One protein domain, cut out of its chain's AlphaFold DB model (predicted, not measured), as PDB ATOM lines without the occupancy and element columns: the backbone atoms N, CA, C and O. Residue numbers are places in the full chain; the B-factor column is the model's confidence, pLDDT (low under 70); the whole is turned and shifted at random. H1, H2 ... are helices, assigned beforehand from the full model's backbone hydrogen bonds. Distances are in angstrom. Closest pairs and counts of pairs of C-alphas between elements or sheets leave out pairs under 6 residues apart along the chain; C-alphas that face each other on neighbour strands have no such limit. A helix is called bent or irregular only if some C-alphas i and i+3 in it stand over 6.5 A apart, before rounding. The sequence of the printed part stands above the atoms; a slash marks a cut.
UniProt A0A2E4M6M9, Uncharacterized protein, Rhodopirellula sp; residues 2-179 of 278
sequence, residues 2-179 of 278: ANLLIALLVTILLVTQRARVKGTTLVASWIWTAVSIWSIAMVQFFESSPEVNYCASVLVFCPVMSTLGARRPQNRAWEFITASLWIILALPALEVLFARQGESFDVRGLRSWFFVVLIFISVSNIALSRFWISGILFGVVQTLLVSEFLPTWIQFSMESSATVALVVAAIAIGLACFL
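This is residues 2 to 179 of the 278 residues of an uncharacterized protein of Rhodopirellula sp (UniProt A0A2E4M6M9). Seven helices stand in two layers: H1, H3, H4 and H5 form one row, and H8, H7 and H6 form a second row that packs on part of it. H1 and H3 meet H8, and H4 meets H7 and H6, while H5 packs on H4 alone at one edge; H2 is a short turn between H1 and H3. The printed part has 178 residues with eight named helices, H1 to H8 in order, and no named strand; its class is all helix. It is compact, with a radius of gyration of the C-alphas of 15.8 A and spans of 46 by 37 by 30 A.

H1, residues 2 to 16, touches H3, residues 27 to 45, at a shallow tilt of 14 degrees, opposite ways; their closest C-alphas, of Asn 3 and Ala 41, are 5.1 A apart. H2, residues 18 to 21, is close to H3 but not clearly touching, with the C-alphas of Val 21 and Val 27 5.9 A apart. H4, residues 50 to 68, is the hub, touching four helices. It forms a hairpin with H3, closest at the C-alphas of Ser 29 and Pro 63, 4.3 A apart. H4 and H5, residues 75 to 98, form another hairpin, closest at the C-alphas of Glu 51 and Ala 93, 4.7 A apart. With residues 61 to 65 alone, H4 touches H6, residues 110 to 127, at a steep tilt of 44 degrees; the closest C-alphas, of Val 64 and Ser 122, are 5.9 A apart. With residues 57 to 61 alone, H4 touches H7, residues 132 to 145, closest at the C-alphas of Ser 57 and Leu 145, 5.4 A apart. H6 and H7 form a hairpin, closest at the C-alphas of Ile 126 and Gly 135, 4.7 A apart. H7 and H8, residues 161 to 178, form a hairpin at a shallow tilt of 17 degrees, closest at the C-alphas of Ser 134 and Ala 172, 4.5 A apart. H8 touches H1 at a shallow tilt of 22 degrees, the same way, closest at the C-alphas of Val 10 and Ala 170, 5.6 A apart. H3, with residues 37 to 44 alone, touches H8, residues 162 to 166 alone, closest at the C-alphas of Ile 37 and Leu 166, 7.3 A apart. H1, H3, H4, H6, H7 and H8 form a bundle, a group of helices packed together. Every O i to N i+4 pair is within hydrogen-bond range in H1, H3, H6, H7 and H8; in H4 it is 9 of 15 and in H5 18 of 20, and H2 is too short for such a pair.

H1 begins at C-alpha 2, (-36.617, -14.682, -34.177), and H8 ends at C-alpha 178, (-25.330, -18.831, -53.665). From first to last C-alpha, H3 is 27.0 A long, H4 29.1 A, H5 31.4 A, H6 25.5 A and H8 25.6 A. H4 is irregular, but only just, with C-alphas 60 and 63 6.8 A apart, and has a kink of 32 degrees near residue 61. H5 is irregular, with C-alphas 89 and 92 7.4 A apart, and has a kink of 64 degrees near residue 92.

The two C-alphas farthest apart, of Arg 100 and Leu 179, are 47.5 A apart. The printed part has no cut. The links from H5 to H6, 11 residues, and from H7 to H8, 15 residues, are long. The mean pLDDT of the printed part is 94.3, and no printed residue is under 70.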
ATOM      1  N   ALA A   2     -36.746 -14.399 -32.736       95.44
ATOM      2  CA  ALA A   2     -36.617 -14.682 -34.177       95.44
ATOM      3  C   ALA A   2     -35.646 -13.736 -34.921       95.44
ATOM      4  O   ALA A   2     -34.779 -14.201 -35.655       95.44
ATOM      5  N   ASN A   3     -35.709 -12.428 -34.650       96.44
ATOM      6  CA  ASN A   3     -34.841 -11.427 -35.288       96.44
ATOM      7  C   ASN A   3     -33.344 -11.646 -35.020       96.44
ATOM      8  O   ASN A   3     -32.528 -11.468 -35.923       96.44
ATOM      9  N   LEU A   4     -32.977 -12.114 -33.821       97.75
ATOM     10  CA  LEU A   4     -31.587 -12.449 -33.491       97.75
ATOM     11  C   LEU A   4     -31.100 -13.683 -34.260       97.75
ATOM     12  O   LEU A   4     -29.958 -13.712 -34.711       97.75
ATOM     13  N   LEU A   5     -31.964 -14.686 -34.451       98.12
ATOM     14  CA  LEU A   5     -31.634 -15.869 -35.251       98.12
ATOM     15  C   LEU A   5     -31.426 -15.506 -36.726       98.12
ATOM     16  O   LEU A   5     -30.490 -16.000 -37.351       98.12
ATOM     17  N   ILE A   6     -32.249 -14.601 -37.268       97.75
ATOM     18  CA  ILE A   6     -32.080 -14.088 -38.634       97.75
ATOM     19  C   ILE A   6     -30.764 -13.307 -38.752       97.75
ATOM     20  O   ILE A   6     -29.992 -13.543 -39.681       97.75
ATOM     21  N   ALA A   7     -30.454 -12.427 -37.793       97.88
ATOM     22  CA  ALA A   7     -29.189 -11.692 -37.771       97.88
ATOM     23  C   ALA A   7     -27.969 -12.620 -37.683       97.88
ATOM     24  O   ALA A   7     -26.967 -12.407 -38.375       97.88
ATOM     25  N   LEU A   8     -28.062 -13.688 -36.886       98.25
ATOM     26  CA  LEU A   8     -27.033 -14.716 -36.797       98.25
ATOM     27  C   LEU A   8     -26.856 -15.447 -38.135       98.25
ATOM     28  O   LEU A   8     -25.727 -15.582 -38.602       98.25
ATOM     29  N   LEU A   9     -27.951 -15.857 -38.786       98.06
ATOM     30  CA  LEU A   9     -27.919 -16.485 -40.110       98.06
ATOM     31  C   LEU A   9     -27.235 -15.579 -41.143       98.06
ATOM     32  O   LEU A   9     -26.330 -16.021 -41.852       98.06
ATOM     33  N   VAL A  10     -27.617 -14.300 -41.199       97.38
ATOM     34  CA  VAL A  10     -26.984 -13.320 -42.092       97.38
ATOM     35  C   VAL A  10     -25.501 -13.165 -41.770       97.38
ATOM     36  O   VAL A  10     -24.678 -13.138 -42.682       97.38
ATOM     37  N   THR A  11     -25.132 -13.126 -40.493       97.69
ATOM     38  CA  THR A  11     -23.726 -13.041 -40.075       97.69
ATOM     39  C   THR A  11     -22.930 -14.258 -40.540       97.69
ATOM     40  O   THR A  11     -21.830 -14.096 -41.064       97.69
ATOM     41  N   ILE A  12     -23.487 -15.469 -40.421       97.75
ATOM     42  CA  ILE A  12     -22.860 -16.692 -40.935       97.75
ATOM     43  C   ILE A  12     -22.631 -16.561 -42.444       97.75
ATOM     44  O   ILE A  12     -21.502 -16.744 -42.901       97.75
ATOM     45  N   LEU A  13     -23.655 -16.158 -43.209       96.69
ATOM     46  CA  LEU A  13     -23.529 -15.916 -44.652       96.69
ATOM     47  C   LEU A  13     -22.421 -14.894 -44.952       96.69
ATOM     48  O   LEU A  13     -21.525 -15.179 -45.747       96.69
ATOM     49  N   LEU A  14     -22.400 -13.753 -44.263       95.94
ATOM     50  CA  LEU A  14     -21.371 -12.722 -44.417       95.94
ATOM     51  C   LEU A  14     -19.960 -13.248 -44.120       95.94
ATOM     52  O   LEU A  14     -19.026 -12.939 -44.864       95.94
ATOM     53  N   VAL A  15     -19.791 -14.063 -43.076       96.38
ATOM     54  CA  VAL A  15     -18.503 -14.676 -42.721       96.38
ATOM     55  C   VAL A  15     -18.050 -15.669 -43.792       96.38
ATOM     56  O   VAL A  15     -16.874 -15.642 -44.163       96.38
ATOM     57  N   THR A  16     -18.954 -16.473 -44.369       94.75
ATOM     58  CA  THR A  16     -18.596 -17.377 -45.483       94.75
ATOM     59  C   THR A  16     -18.079 -16.621 -46.711       94.75
ATOM     60  O   THR A  16     -17.200 -17.106 -47.422       94.75
ATOM     61  N   GLN A  17     -18.561 -15.393 -46.936       92.00
ATOM     62  CA  GLN A  17     -18.133 -14.548 -48.052       92.00
ATOM     63  C   GLN A  17     -16.899 -13.690 -47.745       92.00
ATOM     64  O   GLN A  17     -16.397 -13.003 -48.637       92.00
ATOM     65  N   ARG A  18     -16.347 -13.744 -46.523       92.81
ATOM     66  CA  ARG A  18     -15.209 -12.907 -46.102       92.81
ATOM     67  C   ARG A  18     -14.004 -13.033 -47.033       92.81
ATOM     68  O   ARG A  18     -13.341 -12.037 -47.317       92.81
ATOM     69  N   ALA A  19     -13.738 -14.234 -47.547       89.69
ATOM     70  CA  ALA A  19     -12.645 -14.472 -48.488       89.69
ATOM     71  C   ALA A  19     -12.806 -13.698 -49.811       89.69
ATOM     72  O   ALA A  19     -11.805 -13.345 -50.424       89.69
ATOM     73  N   ARG A  20     -14.043 -13.399 -50.240       89.38
ATOM     74  CA  ARG A  20     -14.320 -12.629 -51.466       89.38
ATOM     75  C   ARG A  20     -14.106 -11.125 -51.285       89.38
ATOM     76  O   ARG A  20     -13.789 -10.443 -52.253       89.38
ATOM     77  N   VAL A  21     -14.287 -10.628 -50.062       92.56
ATOM     78  CA  VAL A  21     -14.161  -9.204 -49.712       92.56
ATOM     79  C   VAL A  21     -12.735  -8.856 -49.271       92.56
ATOM     80  O   VAL A  21     -12.288  -7.718 -49.432       92.56
ATOM     81  N   LYS A  22     -11.985  -9.831 -48.738       92.44
ATOM     82  CA  LYS A  22     -10.582  -9.651 -48.345       92.44
ATOM     83  C   LYS A  22      -9.753  -9.141 -49.534       92.44
ATOM     84  O   LYS A  22      -9.892  -9.632 -50.647       92.44
ATOM     85  N   GLY A  23      -8.913  -8.137 -49.282       90.25
ATOM     86  CA  GLY A  23      -8.087  -7.485 -50.307       90.25
ATOM     87  C   GLY A  23      -8.773  -6.327 -51.040       90.25
ATOM     88  O   GLY A  23      -8.103  -5.513 -51.678       90.25
ATOM     89  N   THR A  24     -10.090  -6.174 -50.880       94.94
ATOM     90  CA  THR A  24     -10.873  -5.084 -51.480       94.94
ATOM     91  C   THR A  24     -11.137  -3.951 -50.486       94.94
ATOM     92  O   THR A  24     -10.995  -4.102 -49.272       94.94
ATOM     93  N   THR A  25     -11.549  -2.792 -50.985       95.19
ATOM     94  CA  THR A  25     -12.065  -1.676 -50.177       95.19
ATOM     95  C   THR A  25     -13.473  -1.916 -49.622       95.19
ATOM     96  O   THR A  25     -13.898  -1.166 -48.748       95.19
ATOM     97  N   LEU A  26     -14.169  -2.984 -50.035       96.12
ATOM     98  CA  LEU A  26     -15.529  -3.314 -49.580       96.12
ATOM     99  C   LEU A  26     -15.590  -3.899 -48.164       96.12
ATOM    100  O   LEU A  26     -16.677  -4.176 -47.662       96.12
ATOM    101  N   VAL A  27     -14.448  -4.078 -47.495       96.19
ATOM    102  CA  VAL A  27     -14.412  -4.525 -46.093       96.19
ATOM    103  C   VAL A  27     -15.235  -3.593 -45.202       96.19
ATOM    104  O   VAL A  27     -15.940  -4.074 -44.323       96.19
ATOM    105  N   ALA A  28     -15.196  -2.282 -45.448       95.94
ATOM    106  CA  ALA A  28     -15.987  -1.331 -44.676       95.94
ATOM    107  C   ALA A  28     -17.496  -1.512 -44.908       95.94
ATOM    108  O   ALA A  28     -18.245  -1.650 -43.944       95.94
ATOM    109  N   SER A  29     -17.929  -1.647 -46.166       96.81
ATOM    110  CA  SER A  29     -19.320  -1.971 -46.507       96.81
ATOM    111  C   SER A  29     -19.789  -3.270 -45.837       96.81
ATOM    112  O   SER A  29     -20.873  -3.318 -45.262       96.81
ATOM    113  N   TRP A  30     -18.943  -4.306 -45.821       97.31
ATOM    114  CA  TRP A  30     -19.223  -5.574 -45.140       97.31
ATOM    115  C   TRP A  30     -19.429  -5.400 -43.626       97.31
ATOM    116  O   TRP A  30     -20.362  -5.981 -43.069       97.31
ATOM    117  N   ILE A  31     -18.613  -4.565 -42.970       97.50
ATOM    118  CA  ILE A  31     -18.778  -4.224 -41.546       97.50
ATOM    119  C   ILE A  31     -20.092  -3.466 -41.330       97.50
ATOM    120  O   ILE A  31     -20.860  -3.842 -40.448       97.50
ATOM    121  N   TRP A  32     -20.389  -2.450 -42.146       98.31
ATOM    122  CA  TRP A  32     -21.640  -1.693 -42.038       98.31
ATOM    123  C   TRP A  32     -22.877  -2.566 -42.219       98.31
ATOM    124  O   TRP A  32     -23.870  -2.350 -41.526       98.31
ATOM    125  N   THR A  33     -22.825  -3.577 -43.091       98.06
ATOM    126  CA  THR A  33     -23.932  -4.533 -43.241       98.06
ATOM    127  C   THR A  33     -24.158  -5.293 -41.941       98.06
ATOM    128  O   THR A  33     -25.291  -5.377 -41.474       98.06
ATOM    129  N   ALA A  34     -23.091  -5.802 -41.317       98.06
ATOM    130  CA  ALA A  34     -23.198  -6.490 -40.033       98.06
ATOM    131  C   ALA A  34     -23.734  -5.555 -38.934       98.06
ATOM    132  O   ALA A  34     -24.654  -5.934 -38.211       98.06
ATOM    133  N   VAL A  35     -23.215  -4.324 -38.848       98.50
ATOM    134  CA  VAL A  35     -23.668  -3.312 -37.880       98.50
ATOM    135  C   VAL A  35     -25.152  -2.996 -38.064       98.50
ATOM    136  O   VAL A  35     -25.889  -2.999 -37.083       98.50
ATOM    137  N   SER A  36     -25.615  -2.777 -39.297       98.38
ATOM    138  CA  SER A  36     -27.022  -2.488 -39.585       98.38
ATOM    139  C   SER A  36     -27.936  -3.657 -39.200       98.38
ATOM    140  O   SER A  36     -28.885  -3.455 -38.444       98.38
ATOM    141  N   ILE A  37     -27.612  -4.883 -39.634       98.25
ATOM    142  CA  ILE A  37     -28.387  -6.099 -39.328       98.25
ATOM    143  C   ILE A  37     -28.532  -6.291 -37.812       98.25
ATOM    144  O   ILE A  37     -29.640  -6.495 -37.314       98.25
ATOM    145  N   TRP A  38     -27.421  -6.215 -37.072       98.50
ATOM    146  CA  TRP A  38     -27.433  -6.420 -35.624       98.50
ATOM    147  C   TRP A  38     -28.131  -5.291 -34.879       98.50
ATOM    148  O   TRP A  38     -28.862  -5.571 -33.935       98.50
ATOM    149  N   SER A  39     -27.961  -4.039 -35.310       98.31
ATOM    150  CA  SER A  39     -28.638  -2.899 -34.680       98.31
ATOM    151  C   SER A  39     -30.154  -3.037 -34.791       98.31
ATOM    152  O   SER A  39     -30.852  -2.937 -33.785       98.31
ATOM    153  N   ILE A  40     -30.663  -3.365 -35.984       97.88
ATOM    154  CA  ILE A  40     -32.099  -3.585 -36.205       97.88
ATOM    155  C   ILE A  40     -32.585  -4.776 -35.369       97.88
ATOM    156  O   ILE A  40     -33.568  -4.663 -34.641       97.88
ATOM    157  N   ALA A  41     -31.884  -5.912 -35.408       97.88
ATOM    158  CA  ALA A  41     -32.301  -7.103 -34.672       97.88
ATOM    159  C   ALA A  41     -32.307  -6.913 -33.145       97.88
ATOM    160  O   ALA A  41     -33.202  -7.434 -32.480       97.88
ATOM    161  N   MET A  42     -31.341  -6.167 -32.598       97.94
ATOM    162  CA  MET A  42     -31.266  -5.864 -31.166       97.94
ATOM    163  C   MET A  42     -32.397  -4.942 -30.724       97.94
ATOM    164  O   MET A  42     -33.072  -5.250 -29.747       97.94
ATOM    165  N   VAL A  43     -32.667  -3.862 -31.460       97.06
ATOM    166  CA  VAL A  43     -33.764  -2.939 -31.123       97.06
ATOM    167  C   VAL A  43     -35.112  -3.658 -31.125       97.06
ATOM    168  O   VAL A  43     -35.908  -3.484 -30.204       97.06
ATOM    169  N   GLN A  44     -35.336  -4.537 -32.103       95.69
ATOM    170  CA  GLN A  44     -36.547  -5.354 -32.155       95.69
ATOM    171  C   GLN A  44     -36.610  -6.416 -31.046       95.69
ATOM    172  O   GLN A  44     -37.692  -6.863 -30.685       95.69
ATOM    173  N   PHE A  45     -35.469  -6.872 -30.527       96.31
ATOM    174  CA  PHE A  45     -35.429  -7.832 -29.422       96.31
ATOM    175  C   PHE A  45     -35.711  -7.177 -28.068       96.31
ATOM    176  O   PHE A  45     -36.360  -7.795 -27.230       96.31
ATOM    177  N   PHE A  46     -35.224  -5.954 -27.864       96.62
ATOM    178  CA  PHE A  46     -35.400  -5.203 -26.622       96.62
ATOM    179  C   PHE A  46     -36.670  -4.347 -26.589       96.62
ATOM    180  O   PHE A  46     -36.847  -3.616 -25.621       96.62
ATOM    181  N   GLU A  47     -37.507  -4.395 -27.633       92.69
ATOM    182  CA  GLU A  47     -38.710  -3.555 -27.759       92.69
ATOM    183  C   GLU A  47     -38.392  -2.079 -27.470       92.69
ATOM    184  O   GLU A  47     -39.041  -1.408 -26.668       92.69
ATOM    185  N   SER A  48     -37.302  -1.586 -28.074       92.88
ATOM    186  CA  SER A  48     -36.813  -0.232 -27.799       92.88
ATOM    187  C   SER A  48     -37.778   0.838 -28.310       92.88
ATOM    188  O   SER A  48     -38.655   0.574 -29.134       92.88
ATOM    189  N   SER A  49     -37.582   2.074 -27.847       93.50
ATOM    190  CA  SER A  49     -38.429   3.193 -28.245       93.50
ATOM    191  C   SER A  49     -38.390   3.449 -29.767       93.50
ATOM    192  O   SER A  49     -37.401   3.099 -30.434       93.50
ATOM    193  N   PRO A  50     -39.433   4.077 -30.344       93.00
ATOM    194  CA  PRO A  50     -39.509   4.362 -31.780       93.00
ATOM    195  C   PRO A  50     -38.309   5.150 -32.323       93.00
ATOM    196  O   PRO A  50     -37.865   4.911 -33.444       93.00
ATOM    197  N   GLU A  51     -37.735   6.046 -31.522       94.62
ATOM    198  CA  GLU A  51     -36.570   6.863 -31.874       94.62
ATOM    199  C   GLU A  51     -35.314   6.001 -32.060       94.62
ATOM    200  O   GLU A  51     -34.561   6.167 -33.023       94.62
ATOM    201  N   VAL A  52     -35.095   5.041 -31.154       95.75
ATOM    202  CA  VAL A  52     -33.972   4.098 -31.240       95.75
ATOM    203  C   VAL A  52     -34.165   3.159 -32.433       95.75
ATOM    204  O   VAL A  52     -33.210   2.890 -33.165       95.75
ATOM    205  N   ASN A  53     -35.403   2.714 -32.677       95.25
ATOM    206  CA  ASN A  53     -35.745   1.907 -33.849       95.25
ATOM    207  C   ASN A  53     -35.462   2.667 -35.149       95.25
ATOM    208  O   ASN A  53     -34.786   2.145 -36.033       95.25
ATOM    209  N   TYR A  54     -35.860   3.936 -35.228       95.94
ATOM    210  CA  TYR A  54     -35.551   4.795 -36.363       95.94
ATOM    211  C   TYR A  54     -34.043   4.914 -36.615       95.94
ATOM    212  O   TYR A  54     -33.590   4.710 -37.743       95.94
ATOM    213  N   CYS A  55     -33.254   5.179 -35.566       97.25
ATOM    214  CA  CYS A  55     -31.797   5.288 -35.672       97.25
ATOM    215  C   CYS A  55     -31.156   3.996 -36.206       97.25
ATOM    216  O   CYS A  55     -30.215   4.055 -37.004       97.25
ATOM    217  N   ALA A  56     -31.675   2.836 -35.790       97.94
ATOM    218  CA  ALA A  56     -31.238   1.537 -36.287       97.94
ATOM    219  C   ALA A  56     -31.677   1.292 -37.741       97.94
ATOM    220  O   ALA A  56     -30.870   0.827 -38.547       97.94
ATOM    221  N   SER A  57     -32.910   1.647 -38.105       97.25
ATOM    222  CA  SER A  57     -33.438   1.506 -39.465       97.25
ATOM    223  C   SER A  57     -32.623   2.294 -40.486       97.25
ATOM    224  O   SER A  57     -32.250   1.745 -41.520       97.25
ATOM    225  N   VAL A  58     -32.256   3.548 -40.196       97.94
ATOM    226  CA  VAL A  58     -31.483   4.375 -41.141       97.94
ATOM    227  C   VAL A  58     -30.030   3.906 -41.331       97.94
ATOM    228  O   VAL A  58     -29.387   4.301 -42.307       97.94
ATOM    229  N   LEU A  59     -29.504   2.997 -40.492       98.19
ATOM    230  CA  LEU A  59     -28.200   2.355 -40.740       98.19
ATOM    231  C   LEU A  59     -28.187   1.519 -42.024       98.19
ATOM    232  O   LEU A  59     -27.113   1.304 -42.584       98.19
ATOM    233  N   VAL A  60     -29.351   1.086 -42.525       98.25
ATOM    234  CA  VAL A  60     -29.471   0.271 -43.748       98.25
ATOM    235  C   VAL A  60     -28.875   0.950 -44.991       98.25
ATOM    236  O   VAL A  60     -28.538   0.285 -45.969       98.25
ATOM    237  N   PHE A  61     -28.707   2.275 -44.973       98.38
ATOM    238  CA  PHE A  61     -28.084   3.017 -46.071       98.38
ATOM    239  C   PHE A  61     -26.548   2.979 -46.033       98.38
ATOM    240  O   PHE A  61     -25.903   3.110 -47.076       98.38
ATOM    241  N   CYS A  62     -25.942   2.746 -44.865       98.38
ATOM    242  CA  CYS A  62     -24.490   2.816 -44.675       98.38
ATOM    243  C   CYS A  62     -23.687   1.840 -45.555       98.38
ATOM    244  O   CYS A  62     -22.687   2.271 -46.130       98.38
ATOM    245  N   PRO A  63     -24.091   0.566 -45.747       97.94
ATOM    246  CA  PRO A  63     -23.323  -0.373 -46.567       97.94
ATOM    247  C   PRO A  63     -23.124   0.094 -48.011       97.94
ATOM    248  O   PRO A  63     -22.026  -0.014 -48.569       97.94
ATOM    249  N   VAL A  64     -24.177   0.635 -48.627       97.12
ATOM    250  CA  VAL A  64     -24.105   1.121 -50.009       97.12
ATOM    251  C   VAL A  64     -23.343   2.433 -50.056       97.12
ATOM    252  O   VAL A  64     -22.464   2.580 -50.900       97.12
ATOM    253  N   MET A  65     -23.590   3.349 -49.119       97.62
ATOM    254  CA  MET A  65     -22.849   4.609 -49.064       97.62
ATOM    255  C   MET A  65     -21.348   4.361 -48.914       97.62
ATOM    256  O   MET A  65     -20.586   4.907 -49.704       97.62
ATOM    257  N   SER A  66     -20.922   3.443 -48.044       97.12
ATOM    258  CA  SER A  66     -19.522   3.001 -47.942       97.12
ATOM    259  C   SER A  66     -18.985   2.444 -49.273       97.12
ATOM    260  O   SER A  66     -17.879   2.785 -49.696       97.12
ATOM    261  N   THR A  67     -19.794   1.678 -50.016       96.12
ATOM    262  CA  THR A  67     -19.418   1.172 -51.353       96.12
ATOM    263  C   THR A  67     -19.170   2.300 -52.359       96.12
ATOM    264  O   THR A  67     -18.217   2.238 -53.140       96.12
ATOM    265  N   LEU A  68     -19.973   3.366 -52.338       95.00
ATOM    266  CA  LEU A  68     -19.830   4.490 -53.274       95.00
ATOM    267  C   LEU A  68     -18.517   5.259 -53.112       95.00
ATOM    268  O   LEU A  68     -18.079   5.891 -54.068       95.00
ATOM    269  N   GLY A  69     -17.860   5.165 -51.958       93.44
ATOM    270  CA  GLY A  69     -16.530   5.733 -51.737       93.44
ATOM    271  C   GLY A  69     -15.439   4.706 -51.511       93.44
ATOM    272  O   GLY A  69     -14.412   5.018 -50.910       93.44
ATOM    273  N   ALA A  70     -15.627   3.489 -52.021       90.25
ATOM    274  CA  ALA A  70     -14.687   2.383 -51.903       90.25
ATOM    275  C   ALA A  70     -13.403   2.578 -52.743       90.25
ATOM    276  O   ALA A  70     -12.945   1.654 -53.406       90.25
ATOM    277  N   ARG A  71     -12.776   3.758 -52.712       92.81
ATOM    278  CA  ARG A  71     -11.586   4.119 -53.495       92.81
ATOM    279  C   ARG A  71     -10.430   4.552 -52.586       92.81
ATOM    280  O   ARG A  71     -10.564   5.446 -51.757       92.81
ATOM    281  N   ARG A  72      -9.253   3.949 -52.755       91.19
ATOM    282  CA  ARG A  72      -8.005   4.287 -52.046       91.19
ATOM    283  C   ARG A  72      -7.368   5.562 -52.620       91.19
ATOM    284  O   ARG A  72      -7.455   5.782 -53.832       91.19
ATOM    285  N   PRO A  73      -6.690   6.377 -51.785       89.44
ATOM    286  CA  PRO A  73      -6.538   6.263 -50.323       89.44
ATOM    287  C   PRO A  73      -7.711   6.867 -49.523       89.44
ATOM    288  O   PRO A  73      -7.689   6.869 -48.297       89.44
ATOM    289  N   GLN A  74      -8.728   7.395 -50.207       88.00
ATOM    290  CA  GLN A  74      -9.813   8.180 -49.608       88.00
ATOM    291  C   GLN A  74     -10.842   7.349 -48.831       88.00
ATOM    292  O   GLN A  74     -11.661   7.925 -48.121       88.00
ATOM    293  N   ASN A  75     -10.786   6.017 -48.911       88.88
ATOM    294  CA  ASN A  75     -11.756   5.130 -48.271       88.88
ATOM    295  C   ASN A  75     -11.940   5.417 -46.769       88.88
ATOM    296  O   ASN A  75     -13.068   5.461 -46.303       88.88
ATOM    297  N   ARG A  76     -10.870   5.703 -46.013       90.69
ATOM    298  CA  ARG A  76     -10.987   6.038 -44.579       90.69
ATOM    299  C   ARG A  76     -11.752   7.339 -44.328       90.69
ATOM    300  O   ARG A  76     -12.594   7.384 -43.440       90.69
ATOM    301  N   ALA A  77     -11.465   8.380 -45.109       94.88
ATOM    302  CA  ALA A  77     -12.188   9.648 -45.015       94.88
ATOM    303  C   ALA A  77     -13.659   9.472 -45.421       94.88
ATOM    304  O   ALA A  77     -14.548  10.089 -44.846       94.88
ATOM    305  N   TRP A  78     -13.928   8.580 -46.371       96.00
ATOM    306  CA  TRP A  78     -15.285   8.275 -46.793       96.00
ATOM    307  C   TRP A  78     -16.116   7.538 -45.735       96.00
ATOM    308  O   TRP A  78     -17.311   7.797 -45.606       96.00
ATOM    309  N   GLU A  79     -15.509   6.667 -44.927       96.88
ATOM    310  CA  GLU A  79     -16.227   6.046 -43.803       96.88
ATOM    311  C   GLU A  79     -16.676   7.080 -42.768       96.88
ATOM    312  O   GLU A  79     -17.767   6.967 -42.213       96.88
ATOM    313  N   PHE A  80     -15.892   8.146 -42.577       96.88
ATOM    314  CA  PHE A  80     -16.311   9.283 -41.762       96.88
ATOM    315  C   PHE A  80     -17.508  10.023 -42.380       96.88
ATOM    316  O   PHE A  80     -18.433  10.393 -41.658       96.88
ATOM    317  N   ILE A  81     -17.543  10.186 -43.708       97.06
ATOM    318  CA  ILE A  81     -18.698  10.762 -44.421       97.06
ATOM    319  C   ILE A  81     -19.932   9.866 -44.259       97.06
ATOM    320  O   ILE A  81     -21.011  10.370 -43.971       97.06
ATOM    321  N   THR A  82     -19.777   8.545 -44.383       97.88
ATOM    322  CA  THR A  82     -20.869   7.573 -44.197       97.88
ATOM    323  C   THR A  82     -21.430   7.627 -42.774       97.88
ATOM    324  O   THR A  82     -22.643   7.727 -42.596       97.88
ATOM    325  N   ALA A  83     -20.563   7.638 -41.759       98.12
ATOM    326  CA  ALA A  83     -20.977   7.785 -40.365       98.12
ATOM    327  C   ALA A  83     -21.655   9.143 -40.109       98.12
ATOM    328  O   ALA A  83     -22.691   9.199 -39.452       98.12
ATOM    329  N   SER A  84     -21.122  10.229 -40.674       97.88
ATOM    330  CA  SER A  84     -21.717  11.568 -40.555       97.88
ATOM    331  C   SER A  84     -23.096  11.636 -41.213       97.88
ATOM    332  O   SER A  84     -24.020  12.211 -40.645       97.88
ATOM    333  N   LEU A  85     -23.262  11.012 -42.383       97.75
ATOM    334  CA  LEU A  85     -24.554  10.883 -43.051       97.75
ATOM    335  C   LEU A  85     -25.558  10.143 -42.161       97.75
ATOM    336  O   LEU A  85     -26.684  10.609 -42.020       97.75
ATOM    337  N   TRP A  86     -25.156   9.036 -41.528       98.19
ATOM    338  CA  TRP A  86     -26.018   8.338 -40.576       98.19
ATOM    339  C   TRP A  86     -26.441   9.239 -39.411       98.19
ATOM    340  O   TRP A  86     -27.626   9.285 -39.100       98.19
ATOM    341  N   ILE A  87     -25.518  10.009 -38.824       97.75
ATOM    342  CA  ILE A  87     -25.842  10.962 -37.747       97.75
ATOM    343  C   ILE A  87     -26.860  12.002 -38.229       97.75
ATOM    344  O   ILE A  87     -27.830  12.272 -37.531       97.75
ATOM    345  N   ILE A  88     -26.675  12.561 -39.430       96.88
ATOM    346  CA  ILE A  88     -27.607  13.537 -40.018       96.88
ATOM    347  C   ILE A  88     -28.996  12.920 -40.217       96.88
ATOM    348  O   ILE A  88     -30.001  13.575 -39.943       96.88
ATOM    349  N   LEU A  89     -29.061  11.668 -40.680       96.31
ATOM    350  CA  LEU A  89     -30.321  10.943 -40.839       96.31
ATOM    351  C   LEU A  89     -30.978  10.649 -39.487       96.31
ATOM    352  O   LEU A  89     -32.182  10.819 -39.360       96.31
ATOM    353  N   ALA A  90     -30.199  10.249 -38.482       96.44
ATOM    354  CA  ALA A  90     -30.673   9.917 -37.141       96.44
ATOM    355  C   ALA A  90     -31.027  11.151 -36.292       96.44
ATOM    356  O   ALA A  90     -31.751  11.025 -35.305       96.44
ATOM    357  N   LEU A  91     -30.551  12.342 -36.676       95.19
ATOM    358  CA  LEU A  91     -30.672  13.581 -35.903       95.19
ATOM    359  C   LEU A  91     -32.085  13.862 -35.355       95.19
ATOM    360  O   LEU A  91     -32.171  14.164 -34.169       95.19
ATOM    361  N   PRO A  92     -33.189  13.715 -36.120       93.19
ATOM    362  CA  PRO A  92     -34.531  14.010 -35.604       93.19
ATOM    363  C   PRO A  92     -34.916  13.138 -34.403       93.19
ATOM    364  O   PRO A  92     -35.537  13.609 -33.457       93.19
ATOM    365  N   ALA A  93     -34.514  11.867 -34.420       94.12
ATOM    366  CA  ALA A  93     -34.743  10.946 -33.315       94.12
ATOM    367  C   ALA A  93     -33.786  11.214 -32.144       94.12
ATOM    368  O   ALA A  93     -34.194  11.153 -30.986       94.12
ATOM    369  N   LEU A  94     -32.526  11.563 -32.430       93.69
ATOM    370  CA  LEU A  94     -31.559  11.941 -31.395       93.69
ATOM    371  C   LEU A  94     -31.999  13.212 -30.645       93.69
ATOM    372  O   LEU A  94     -31.840  13.283 -29.429       93.69
ATOM    373  N   GLU A  95     -32.593  14.189 -31.334       93.56
ATOM    374  CA  GLU A  95     -33.150  15.401 -30.717       93.56
ATOM    375  C   GLU A  95     -34.256  15.072 -29.703       93.56
ATOM    376  O   GLU A  95     -34.248  15.609 -28.595       93.56
ATOM    377  N   VAL A  96     -35.167  14.153 -30.032       93.00
ATOM    378  CA  VAL A  96     -36.213  13.702 -29.097       93.00
ATOM    379  C   VAL A  96     -35.611  12.954 -27.908       93.00
ATOM    380  O   VAL A  96     -35.959  13.243 -26.763       93.00
ATOM    381  N   LEU A  97     -34.658  12.049 -28.150       91.06
ATOM    382  CA  LEU A  97     -34.018  11.261 -27.090       91.06
ATOM    383  C   LEU A  97     -33.252  12.124 -26.077       91.06
ATOM    384  O   LEU A  97     -33.310  11.856 -24.874       91.06
ATOM    385  N   PHE A  98     -32.533  13.149 -26.547       92.00
ATOM    386  CA  PHE A  98     -31.650  13.954 -25.697       92.00
ATOM    387  C   PHE A  98     -32.253  15.274 -25.219       92.00
ATOM    388  O   PHE A  98     -31.944  15.700 -24.109       92.00
ATOM    389  N   ALA A  99     -33.066  15.944 -26.038       87.44
ATOM    390  CA  ALA A  99     -33.503  17.315 -25.771       87.44
ATOM    391  C   ALA A  99     -35.009  17.448 -25.516       87.44
ATOM    392  O   ALA A  99     -35.414  18.385 -24.831       87.44
ATOM    393  N   ARG A 100     -35.844  16.552 -26.062       81.75
ATOM    394  CA  ARG A 100     -37.311  16.698 -26.049       81.75
ATOM    395  C   ARG A 100     -38.035  15.392 -25.742       81.75
ATOM    396  O   ARG A 100     -38.859  14.923 -26.525       81.75
ATOM    397  N   GLN A 101     -37.711  14.804 -24.594       76.00
ATOM    398  CA  GLN A 101     -38.335  13.557 -24.155       76.00
ATOM    399  C   GLN A 101     -39.865  13.706 -24.129       76.00
ATOM    400  O   GLN A 101     -40.397  14.551 -23.409       76.00
ATOM    401  N   GLY A 102     -40.561  12.884 -24.920       70.38
ATOM    402  CA  GLY A 102     -42.025  12.857 -25.011       70.38
ATOM    403  C   GLY A 102     -42.642  13.583 -26.214       70.38
ATOM    404  O   GLY A 102     -43.851  13.473 -26.403       70.38
ATOM    405  N   GLU A 103     -41.861  14.282 -27.045       81.12
ATOM    406  CA  GLU A 103     -42.350  14.819 -28.326       81.12
ATOM    407  C   GLU A 103     -42.209  13.788 -29.457       81.12
ATOM    408  O   GLU A 103     -41.225  13.058 -29.531       81.12
ATOM    409  N   SER A 104     -43.168  13.742 -30.388       80.31
ATOM    410  CA  SER A 104     -43.023  12.954 -31.617       80.31
ATOM    411  C   SER A 104     -42.073  13.660 -32.588       80.31
ATOM    412  O   SER A 104     -42.271  14.843 -32.876       80.31
ATOM    413  N   PHE A 105     -41.095  12.949 -33.151       83.44
ATOM    414  CA  PHE A 105     -40.262  13.489 -34.228       83.44
ATOM    415  C   PHE A 105     -41.003  13.442 -35.572       83.44
ATOM    416  O   PHE A 105     -41.629  12.443 -35.919       83.44
ATOM    417  N   ASP A 106     -40.905  14.523 -36.352       80.81
ATOM    418  CA  ASP A 106     -41.454  14.596 -37.709       80.81
ATOM    419  C   ASP A 106     -40.322  14.599 -38.751       80.81
ATOM    420  O   ASP A 106     -39.378  15.396 -38.700       80.81
ATOM    421  N   VAL A 107     -40.413  13.684 -39.716       78.31
ATOM    422  CA  VAL A 107     -39.435  13.495 -40.802       78.31
ATOM    423  C   VAL A 107     -40.029  13.882 -42.167       78.31
ATOM    424  O   VAL A 107     -39.466  13.585 -43.221       78.31
ATOM    425  N   ARG A 108     -41.170  14.577 -42.186       80.94
ATOM    426  CA  ARG A 108     -41.835  15.008 -43.423       80.94
ATOM    427  C   ARG A 108     -41.029  16.048 -44.214       80.94
ATOM    428  O   ARG A 108     -40.076  16.669 -43.744       80.94
ATOM    429  N   GLY A 109     -41.435  16.245 -45.469       87.12
ATOM    430  CA  GLY A 109     -40.881  17.268 -46.358       87.12
ATOM    431  C   GLY A 109     -39.614  16.821 -47.088       87.12
ATOM    432  O   GLY A 109     -39.603  15.793 -47.755       87.12
ATOM    433  N   LEU A 110     -38.542  17.614 -47.012       89.69
ATOM    434  CA  LEU A 110     -37.322  17.378 -47.798       89.69
ATOM    435  C   LEU A 110     -36.597  16.075 -47.408       89.69
ATOM    436  O   LEU A 110     -35.978  15.432 -48.254       89.69
ATOM    437  N   ARG A 111     -36.699  15.657 -46.140       90.69
ATOM    438  CA  ARG A 111     -36.057  14.433 -45.633       90.69
ATOM    439  C   ARG A 111     -36.669  13.160 -46.229       90.69
ATOM    440  O   ARG A 111     -35.928  12.234 -46.543       90.69
ATOM    441  N   SER A 112     -37.983  13.127 -46.466       93.62
ATOM    442  CA  SER A 112     -38.635  11.970 -47.095       93.62
ATOM    443  C   SER A 112     -38.159  11.761 -48.535       93.62
ATOM    444  O   SER A 112     -37.836  10.644 -48.935       93.62
ATOM    445  N   TRP A 113     -38.010  12.848 -49.297       94.88
ATOM    446  CA  TRP A 113     -37.410  12.816 -50.633       94.88
ATOM    447  C   TRP A 113     -35.948  12.382 -50.609       94.88
ATOM    448  O   TRP A 113     -35.510  11.649 -51.494       94.88
ATOM    449  N   PHE A 114     -35.198  12.783 -49.583       96.06
ATOM    450  CA  PHE A 114     -33.819  12.344 -49.422       96.06
ATOM    451  C   PHE A 114     -33.718  10.816 -49.276       96.06
ATOM    452  O   PHE A 114     -32.880  10.206 -49.939       96.06
ATOM    453  N   PHE A 115     -34.621  10.170 -48.528       97.00
ATOM    454  CA  PHE A 115     -34.681   8.703 -48.473       97.00
ATOM    455  C   PHE A 115     -34.983   8.066 -49.828       97.00
ATOM    456  O   PHE A 115     -34.323   7.094 -50.189       97.00
ATOM    457  N   VAL A 116     -35.914   8.623 -50.608       97.19
ATOM    458  CA  VAL A 116     -36.211   8.124 -51.964       97.19
ATOM    459  C   VAL A 116     -34.953   8.139 -52.837       97.19
ATOM    460  O   VAL A 116     -34.660   7.156 -53.516       97.19
ATOM    461  N   VAL A 117     -34.165   9.215 -52.771       97.56
ATOM    462  CA  VAL A 117     -32.890   9.321 -53.496       97.56
ATOM    463  C   VAL A 117     -31.872   8.288 -53.000       97.56
ATOM    464  O   VAL A 117     -31.222   7.639 -53.819       97.56
ATOM    465  N   LEU A 118     -31.743   8.085 -51.684       97.88
ATOM    466  CA  LEU A 118     -30.824   7.086 -51.122       97.88
ATOM    467  C   LEU A 118     -31.204   5.653 -51.522       97.88
ATOM    468  O   LEU A 118     -30.316   4.864 -51.864       97.88
ATOM    469  N   ILE A 119     -32.499   5.325 -51.517       98.06
ATOM    470  CA  ILE A 119     -33.021   4.033 -51.983       98.06
ATOM    471  C   ILE A 119     -32.714   3.866 -53.470       98.06
ATOM    472  O   ILE A 119     -32.137   2.855 -53.867       98.06
ATOM    473  N   PHE A 120     -33.022   4.874 -54.290       97.75
ATOM    474  CA  PHE A 120     -32.763   4.832 -55.727       97.75
ATOM    475  C   PHE A 120     -31.281   4.592 -56.028       97.75
ATOM    476  O   PHE A 120     -30.949   3.651 -56.741       97.75
ATOM    477  N   ILE A 121     -30.379   5.371 -55.423       97.56
ATOM    478  CA  ILE A 121     -28.930   5.203 -55.597       97.56
ATOM    479  C   ILE A 121     -28.481   3.799 -55.163       97.56
ATOM    480  O   ILE A 121     -27.663   3.175 -55.846       97.56
ATOM    481  N   SER A 122     -29.024   3.289 -54.054       96.75
ATOM    482  CA  SER A 122     -28.702   1.955 -53.539       96.75
ATOM    483  C   SER A 122     -29.112   0.853 -54.510       96.75
ATOM    484  O   SER A 122     -28.294  -0.001 -54.865       96.75
ATOM    485  N   VAL A 123     -30.358   0.913 -54.986       97.12
ATOM    486  CA  VAL A 123     -30.900  -0.027 -55.965       97.12
ATOM    487  C   VAL A 123     -30.125   0.080 -57.264       97.12
ATOM    488  O   VAL A 123     -29.623  -0.935 -57.719       97.12
ATOM    489  N   SER A 124     -29.936   1.271 -57.835       96.56
ATOM    490  CA  SER A 124     -29.200   1.445 -59.091       96.56
ATOM    491  C   SER A 124     -27.782   0.883 -59.018       96.56
ATOM    492  O   SER A 124     -27.340   0.237 -59.965       96.56
ATOM    493  N   ASN A 125     -27.069   1.055 -57.899       96.19
ATOM    494  CA  ASN A 125     -25.714   0.521 -57.777       96.19
ATOM    495  C   ASN A 125     -25.671  -1.013 -57.873       96.19
ATOM    496  O   ASN A 125     -24.789  -1.562 -58.532       96.19
ATOM    497  N   ILE A 126     -26.615  -1.706 -57.231       94.94
ATOM    498  CA  ILE A 126     -26.631  -3.176 -57.172       94.94
ATOM    499  C   ILE A 126     -27.390  -3.774 -58.371       94.94
ATOM    500  O   ILE A 126     -26.968  -4.792 -58.916       94.94
ATOM    501  N   ALA A 127     -28.476  -3.135 -58.807       92.38
ATOM    502  CA  ALA A 127     -29.320  -3.535 -59.933       92.38
ATOM    503  C   ALA A 127     -28.556  -3.546 -61.257       92.38
ATOM    504  O   ALA A 127     -28.727  -4.449 -62.067       92.38
ATOM    505  N   LEU A 128     -27.645  -2.590 -61.435       92.31
ATOM    506  CA  LEU A 128     -26.712  -2.545 -62.556       92.31
ATOM    507  C   LEU A 128     -25.534  -3.516 -62.356       92.31
ATOM    508  O   LEU A 128     -24.398  -3.210 -62.689       92.31
ATOM    509  N   SER A 129     -25.752  -4.680 -61.760       91.94
ATOM    510  CA  SER A 129     -24.749  -5.740 -61.653       91.94
ATOM    511  C   SER A 129     -25.425  -7.083 -61.898       91.94
ATOM    512  O   SER A 129     -26.644  -7.164 -62.054       91.94
ATOM    513  N   ARG A 130     -24.662  -8.178 -61.866       91.94
ATOM    514  CA  ARG A 130     -25.262  -9.520 -61.912       91.94
ATOM    515  C   ARG A 130     -26.248  -9.808 -60.768       91.94
ATOM    516  O   ARG A 130     -27.022 -10.753 -60.860       91.94
ATOM    517  N   PHE A 131     -26.208  -9.031 -59.685       94.12
ATOM    518  CA  PHE A 131     -27.011  -9.230 -58.479       94.12
ATOM    519  C   PHE A 131     -28.318  -8.429 -58.495       94.12
ATOM    520  O   PHE A 131     -28.772  -7.969 -57.449       94.12
ATOM    521  N   TRP A 132     -28.931  -8.245 -59.666       95.19
ATOM    522  CA  TRP A 132     -30.051  -7.317 -59.805       95.19
ATOM    523  C   TRP A 132     -31.257  -7.661 -58.923       95.19
ATOM    524  O   TRP A 132     -31.832  -6.766 -58.310       95.19
ATOM    525  N   ILE A 133     -31.567  -8.953 -58.766       96.75
ATOM    526  CA  ILE A 133     -32.632  -9.427 -57.868       96.75
ATOM    527  C   ILE A 133     -32.313  -9.043 -56.421       96.75
ATOM    528  O   ILE A 133     -33.149  -8.453 -55.741       96.75
ATOM    529  N   SER A 134     -31.090  -9.320 -55.957       96.31
ATOM    530  CA  SER A 134     -30.643  -8.921 -54.617       96.31
ATOM    531  C   SER A 134     -30.691  -7.403 -54.435       96.31
ATOM    532  O   SER A 134     -31.044  -6.946 -53.355       96.31
ATOM    533  N   GLY A 135     -30.390  -6.624 -55.478       96.19
ATOM    534  CA  GLY A 135     -30.496  -5.165 -55.466       96.19
ATOM    535  C   GLY A 135     -31.928  -4.665 -55.285       96.19
ATOM    536  O   GLY A 135     -32.164  -3.795 -54.451       96.19
ATOM    537  N   ILE A 136     -32.890  -5.249 -56.004       97.50
ATOM    538  CA  ILE A 136     -34.316  -4.923 -55.848       97.50
ATOM    539  C   ILE A 136     -34.801  -5.309 -54.451       97.50
ATOM    540  O   ILE A 136     -35.406  -4.484 -53.770       97.50
ATOM    541  N   LEU A 137     -34.500  -6.527 -53.994       98.06
ATOM    542  CA  LEU A 137     -34.880  -6.977 -52.654       98.06
ATOM    543  C   LEU A 137     -34.273  -6.082 -51.573       98.06
ATOM    544  O   LEU A 137     -34.959  -5.732 -50.620       98.06
ATOM    545  N   PHE A 138     -33.023  -5.651 -51.732       97.81
ATOM    546  CA  PHE A 138     -32.402  -4.704 -50.810       97.81
ATOM    547  C   PHE A 138     -33.102  -3.337 -50.821       97.81
ATOM    548  O   PHE A 138     -33.321  -2.761 -49.761       97.81
ATOM    549  N   GLY A 139     -33.547  -2.851 -51.984       97.62
ATOM    550  CA  GLY A 139     -34.418  -1.674 -52.066       97.62
ATOM    551  C   GLY A 139     -35.734  -1.850 -51.303       97.62
ATOM    552  O   GLY A 139     -36.171  -0.933 -50.606       97.62
ATOM    553  N   VAL A 140     -36.336  -3.044 -51.364       97.69
ATOM    554  CA  VAL A 140     -37.536  -3.387 -50.580       97.69
ATOM    555  C   VAL A 140     -37.230  -3.358 -49.080       97.69
ATOM    556  O   VAL A 140     -37.996  -2.763 -48.331       97.69
ATOM    557  N   VAL A 141     -36.095  -3.912 -48.638       98.00
ATOM    558  CA  VAL A 141     -35.647  -3.841 -47.231       98.00
ATOM    559  C   VAL A 141     -35.554  -2.390 -46.765       98.00
ATOM    560  O   VAL A 141     -36.124  -2.045 -45.732       98.00
ATOM    561  N   GLN A 142     -34.873  -1.534 -47.532       97.88
ATOM    562  CA  GLN A 142     -34.736  -0.117 -47.193       97.88
ATOM    563  C   GLN A 142     -36.105   0.564 -47.108       97.88
ATOM    564  O   GLN A 142     -36.383   1.241 -46.126       97.88
ATOM    565  N   THR A 143     -36.972   0.322 -48.094       97.31
ATOM    566  CA  THR A 143     -38.330   0.885 -48.157       97.31
ATOM    567  C   THR A 143     -39.181   0.458 -46.963       97.31
ATOM    568  O   THR A 143     -39.849   1.300 -46.375       97.31
ATOM    569  N   LEU A 144     -39.137  -0.820 -46.569       97.06
ATOM    570  CA  LEU A 144     -39.884  -1.335 -45.416       97.06
ATOM    571  C   LEU A 144     -39.413  -0.712 -44.097       97.06
ATOM    572  O   LEU A 144     -40.240  -0.395 -43.250       97.06
ATOM    573  N   LEU A 145     -38.103  -0.523 -43.923       96.69
ATOM    574  CA  LEU A 145     -37.530   0.013 -42.682       96.69
ATOM    575  C   LEU A 145     -37.797   1.504 -42.474       96.69
ATOM    576  O   LEU A 145     -37.784   1.965 -41.332       96.69
ATOM    577  N   VAL A 146     -38.010   2.261 -43.554       95.94
ATOM    578  CA  VAL A 146     -38.283   3.706 -43.484       95.94
ATOM    579  C   VAL A 146     -39.663   4.084 -44.018       95.94
ATOM    580  O   VAL A 146     -39.897   5.260 -44.296       95.94
ATOM    581  N   SER A 147     -40.578   3.118 -44.163       95.38
ATOM    582  CA  SER A 147     -41.853   3.301 -44.870       95.38
ATOM    583  C   SER A 147     -42.676   4.460 -44.312       95.38
ATOM    584  O   SER A 147     -43.197   5.256 -45.085       95.38
ATOM    585  N   GLU A 148     -42.721   4.616 -42.990       92.50
ATOM    586  CA  GLU A 148     -43.452   5.681 -42.291       92.50
ATOM    587  C   GLU A 148     -42.921   7.092 -42.603       92.50
ATOM    588  O   GLU A 148     -43.648   8.081 -42.492       92.50
ATOM    589  N   PHE A 149     -41.667   7.193 -43.052       92.75
ATOM    590  CA  PHE A 149     -40.975   8.451 -43.344       92.75
ATOM    591  C   PHE A 149     -40.888   8.752 -44.841       92.75
ATOM    592  O   PHE A 149     -40.336   9.783 -45.228       92.75
ATOM    593  N   LEU A 150     -41.414   7.873 -45.696       94.56
ATOM    594  CA  LEU A 150     -41.475   8.090 -47.139       94.56
ATOM    595  C   LEU A 150     -42.673   8.967 -47.528       94.56
ATOM    596  O   LEU A 150     -43.604   9.143 -46.739       94.56
ATOM    597  N   PRO A 151     -42.685   9.534 -48.749       93.69
ATOM    598  CA  PRO A 151     -43.878  10.165 -49.302       93.69
ATOM    599  C   PRO A 151     -45.078   9.209 -49.301       93.69
ATOM    600  O   PRO A 151     -44.920   8.022 -49.578       93.69
ATOM    601  N   THR A 152     -46.282   9.737 -49.060       92.12
ATOM    602  CA  THR A 152     -47.531   8.968 -48.859       92.12
ATOM    603  C   THR A 152     -47.826   7.918 -49.932       92.12
ATOM    604  O   THR A 152     -48.376   6.870 -49.619       92.12
ATOM    605  N   TRP A 153     -47.420   8.148 -51.180       90.50
ATOM    606  CA  TRP A 153     -47.634   7.224 -52.299       90.50
ATOM    607  C   TRP A 153     -46.710   5.986 -52.303       90.50
ATOM    608  O   TRP A 153     -46.948   5.071 -53.086       90.50
ATOM    609  N   ILE A 154     -45.680   5.943 -51.446       91.00
ATOM    610  CA  ILE A 154     -44.774   4.787 -51.248       91.00
ATOM    611  C   ILE A 154     -44.948   4.175 -49.849       91.00
ATOM    612  O   ILE A 154     -44.289   3.198 -49.507       91.00
ATOM    613  N   GLN A 155     -45.785   4.759 -48.991       91.00
ATOM    614  CA  GLN A 155     -45.914   4.274 -47.621       91.00
ATOM    615  C   GLN A 155     -46.584   2.899 -47.596       91.00
ATOM    616  O   GLN A 155     -47.593   2.660 -48.258       91.00
ATOM    617  N   PHE A 156     -46.037   2.011 -46.769       87.56
ATOM    618  CA  PHE A 156     -46.615   0.710 -46.461       87.56
ATOM    619  C   PHE A 156     -46.857   0.641 -44.959       87.56
ATOM    620  O   PHE A 156     -45.921   0.812 -44.175       87.56
ATOM    621  N   SER A 157     -48.106   0.382 -44.570       81.56
ATOM    622  CA  SER A 157     -48.467   0.112 -43.180       81.56
ATOM    623  C   SER A 157     -48.401  -1.394 -42.945       81.56
ATOM    624  O   SER A 157     -49.237  -2.149 -43.441       81.56
ATOM    625  N   MET A 158     -47.358  -1.837 -42.247       82.25
ATOM    626  CA  MET A 158     -47.216  -3.213 -41.776       82.25
ATOM    627  C   MET A 158     -46.711  -3.181 -40.339       82.25
ATOM    628  O   MET A 158     -45.608  -2.703 -40.094       82.25
ATOM    629  N   GLU A 159     -47.471  -3.765 -39.412       80.69
ATOM    630  CA  GLU A 159     -47.125  -3.815 -37.980       80.69
ATOM    631  C   GLU A 159     -45.778  -4.510 -37.699       80.69
ATOM    632  O   GLU A 159     -45.163  -4.288 -36.664       80.69
ATOM    633  N   SER A 160     -45.290  -5.353 -38.617       83.62
ATOM    634  CA  SER A 160     -44.032  -6.109 -38.486       83.62
ATOM    635  C   SER A 160     -43.007  -5.788 -39.581       83.62
ATOM    636  O   SER A 160     -42.242  -6.665 -39.997       83.62
ATOM    637  N   SER A 161     -42.981  -4.541 -40.065       91.06
ATOM    638  CA  SER A 161     -42.118  -4.108 -41.176       91.06
ATOM    639  C   SER A 161     -40.636  -4.470 -40.978       91.06
ATOM    640  O   SER A 161     -40.013  -4.991 -41.901       91.06
ATOM    641  N   ALA A 162     -40.083  -4.302 -39.769       94.50
ATOM    642  CA  ALA A 162     -38.677  -4.592 -39.471       94.50
ATOM    643  C   ALA A 162     -38.328  -6.091 -39.522       94.50
ATOM    644  O   ALA A 162     -37.308  -6.474 -40.098       94.50
ATOM    645  N   THR A 163     -39.180  -6.957 -38.967       95.88
ATOM    646  CA  THR A 163     -38.990  -8.418 -39.030       95.88
ATOM    647  C   THR A 163     -39.059  -8.906 -40.476       95.88
ATOM    648  O   THR A 163     -38.194  -9.664 -40.918       95.88
ATOM    649  N   VAL A 164     -40.045  -8.427 -41.245       96.75
ATOM    650  CA  VAL A 164     -40.162  -8.741 -42.677       96.75
ATOM    651  C   VAL A 164     -38.931  -8.240 -43.433       96.75
ATOM    652  O   VAL A 164     -38.353  -8.990 -44.217       96.75
ATOM    653  N   ALA A 165     -38.464  -7.022 -43.152       97.31
ATOM    654  CA  ALA A 165     -37.257  -6.470 -43.756       97.31
ATOM    655  C   ALA A 165     -36.012  -7.325 -43.460       97.31
ATOM    656  O   ALA A 165     -35.232  -7.588 -44.371       97.31
ATOM    657  N   LEU A 166     -35.840  -7.833 -42.235       97.81
ATOM    658  CA  LEU A 166     -34.737  -8.745 -41.896       97.81
ATOM    659  C   LEU A 166     -34.817 -10.072 -42.666       97.81
ATOM    660  O   LEU A 166     -33.793 -10.557 -43.151       97.81
ATOM    661  N   VAL A 167     -36.015 -10.648 -42.823       98.19
ATOM    662  CA  VAL A 167     -36.217 -11.861 -43.635       98.19
ATOM    663  C   VAL A 167     -35.861 -11.597 -45.100       98.19
ATOM    664  O   VAL A 167     -35.091 -12.354 -45.693       98.19
ATOM    665  N   VAL A 168     -36.360 -10.501 -45.680       98.12
ATOM    666  CA  VAL A 168     -36.057 -10.119 -47.068       98.12
ATOM    667  C   VAL A 168     -34.560  -9.836 -47.245       98.12
ATOM    668  O   VAL A 168     -33.978 -10.259 -48.243       98.12
ATOM    669  N   ALA A 169     -33.902  -9.212 -46.264       97.94
ATOM    670  CA  ALA A 169     -32.455  -8.990 -46.273       97.94
ATOM    671  C   ALA A 169     -31.676 -10.311 -46.262       97.94
ATOM    672  O   ALA A 169     -30.727 -10.476 -47.033       97.94
ATOM    673  N   ALA A 170     -32.096 -11.277 -45.440       98.06
ATOM    674  CA  ALA A 170     -31.488 -12.602 -45.405       98.06
ATOM    675  C   ALA A 170     -31.631 -13.335 -46.744       98.06
ATOM    676  O   ALA A 170     -30.659 -13.923 -47.221       98.06
ATOM    677  N   ILE A 171     -32.795 -13.238 -47.394       98.31
ATOM    678  CA  ILE A 171     -33.017 -13.787 -48.739       98.31
ATOM    679  C   ILE A 171     -32.117 -13.082 -49.762       98.31
ATOM    680  O   ILE A 171     -31.429 -13.752 -50.529       98.31
ATOM    681  N   ALA A 172     -32.060 -11.747 -49.757       97.38
ATOM    682  CA  ALA A 172     -31.246 -10.969 -50.693       97.38
ATOM    683  C   ALA A 172     -29.750 -11.326 -50.600       97.38
ATOM    684  O   ALA A 172     -29.097 -11.540 -51.628       97.38
ATOM    685  N   ILE A 173     -29.225 -11.432 -49.374       96.62
ATOM    686  CA  ILE A 173     -27.835 -11.821 -49.096       96.62
ATOM    687  C   ILE A 173     -27.609 -13.294 -49.441       96.62
ATOM    688  O   ILE A 173     -26.599 -13.620 -50.066       96.62
ATOM    689  N   GLY A 174     -28.546 -14.179 -49.093       96.94
ATOM    690  CA  GLY A 174     -28.500 -15.596 -49.451       96.94
ATOM    691  C   GLY A 174     -28.385 -15.793 -50.961       96.94
ATOM    692  O   GLY A 174     -27.449 -16.445 -51.423       96.94
ATOM    693  N   LEU A 175     -29.254 -15.145 -51.743       95.69
ATOM    694  CA  LEU A 175     -29.189 -15.163 -53.206       95.69
ATOM    695  C   LEU A 175     -27.816 -14.703 -53.712       95.69
ATOM    696  O   LEU A 175     -27.197 -15.396 -54.514       95.69
ATOM    697  N   ALA A 176     -27.277 -13.598 -53.193       93.38
ATOM    698  CA  ALA A 176     -25.955 -13.115 -53.593       93.38
ATOM    699  C   ALA A 176     -24.814 -14.096 -53.244       93.38
ATOM    700  O   ALA A 176     -23.834 -14.203 -53.989       93.38
ATOM    701  N   CYS A 177     -24.932 -14.834 -52.135       92.62
ATOM    702  CA  CYS A 177     -23.943 -15.825 -51.705       92.62
ATOM    703  C   CYS A 177     -23.943 -17.076 -52.592       92.62
ATOM    704  O   CYS A 177     -22.865 -17.570 -52.945       92.62
ATOM    705  N   PHE A 178     -25.134 -17.566 -52.949       92.69
ATOM    706  CA  PHE A 178     -25.330 -18.831 -53.665       92.69
ATOM    707  C   PHE A 178     -25.414 -18.687 -55.186       92.69
ATOM    708  O   PHE A 178     -25.319 -19.690 -55.890       92.69
ATOM    709  N   LEU A 179     -25.537 -17.465 -55.714       90.12
ATOM    710  CA  LEU A 179     -25.483 -17.232 -57.155       90.12
ATOM    711  C   LEU A 179     -24.144 -17.738 -57.729       90.12
ATOM    712  O   LEU A 179     -23.073 -17.283 -57.288       90.12
TER     713      LEU A 179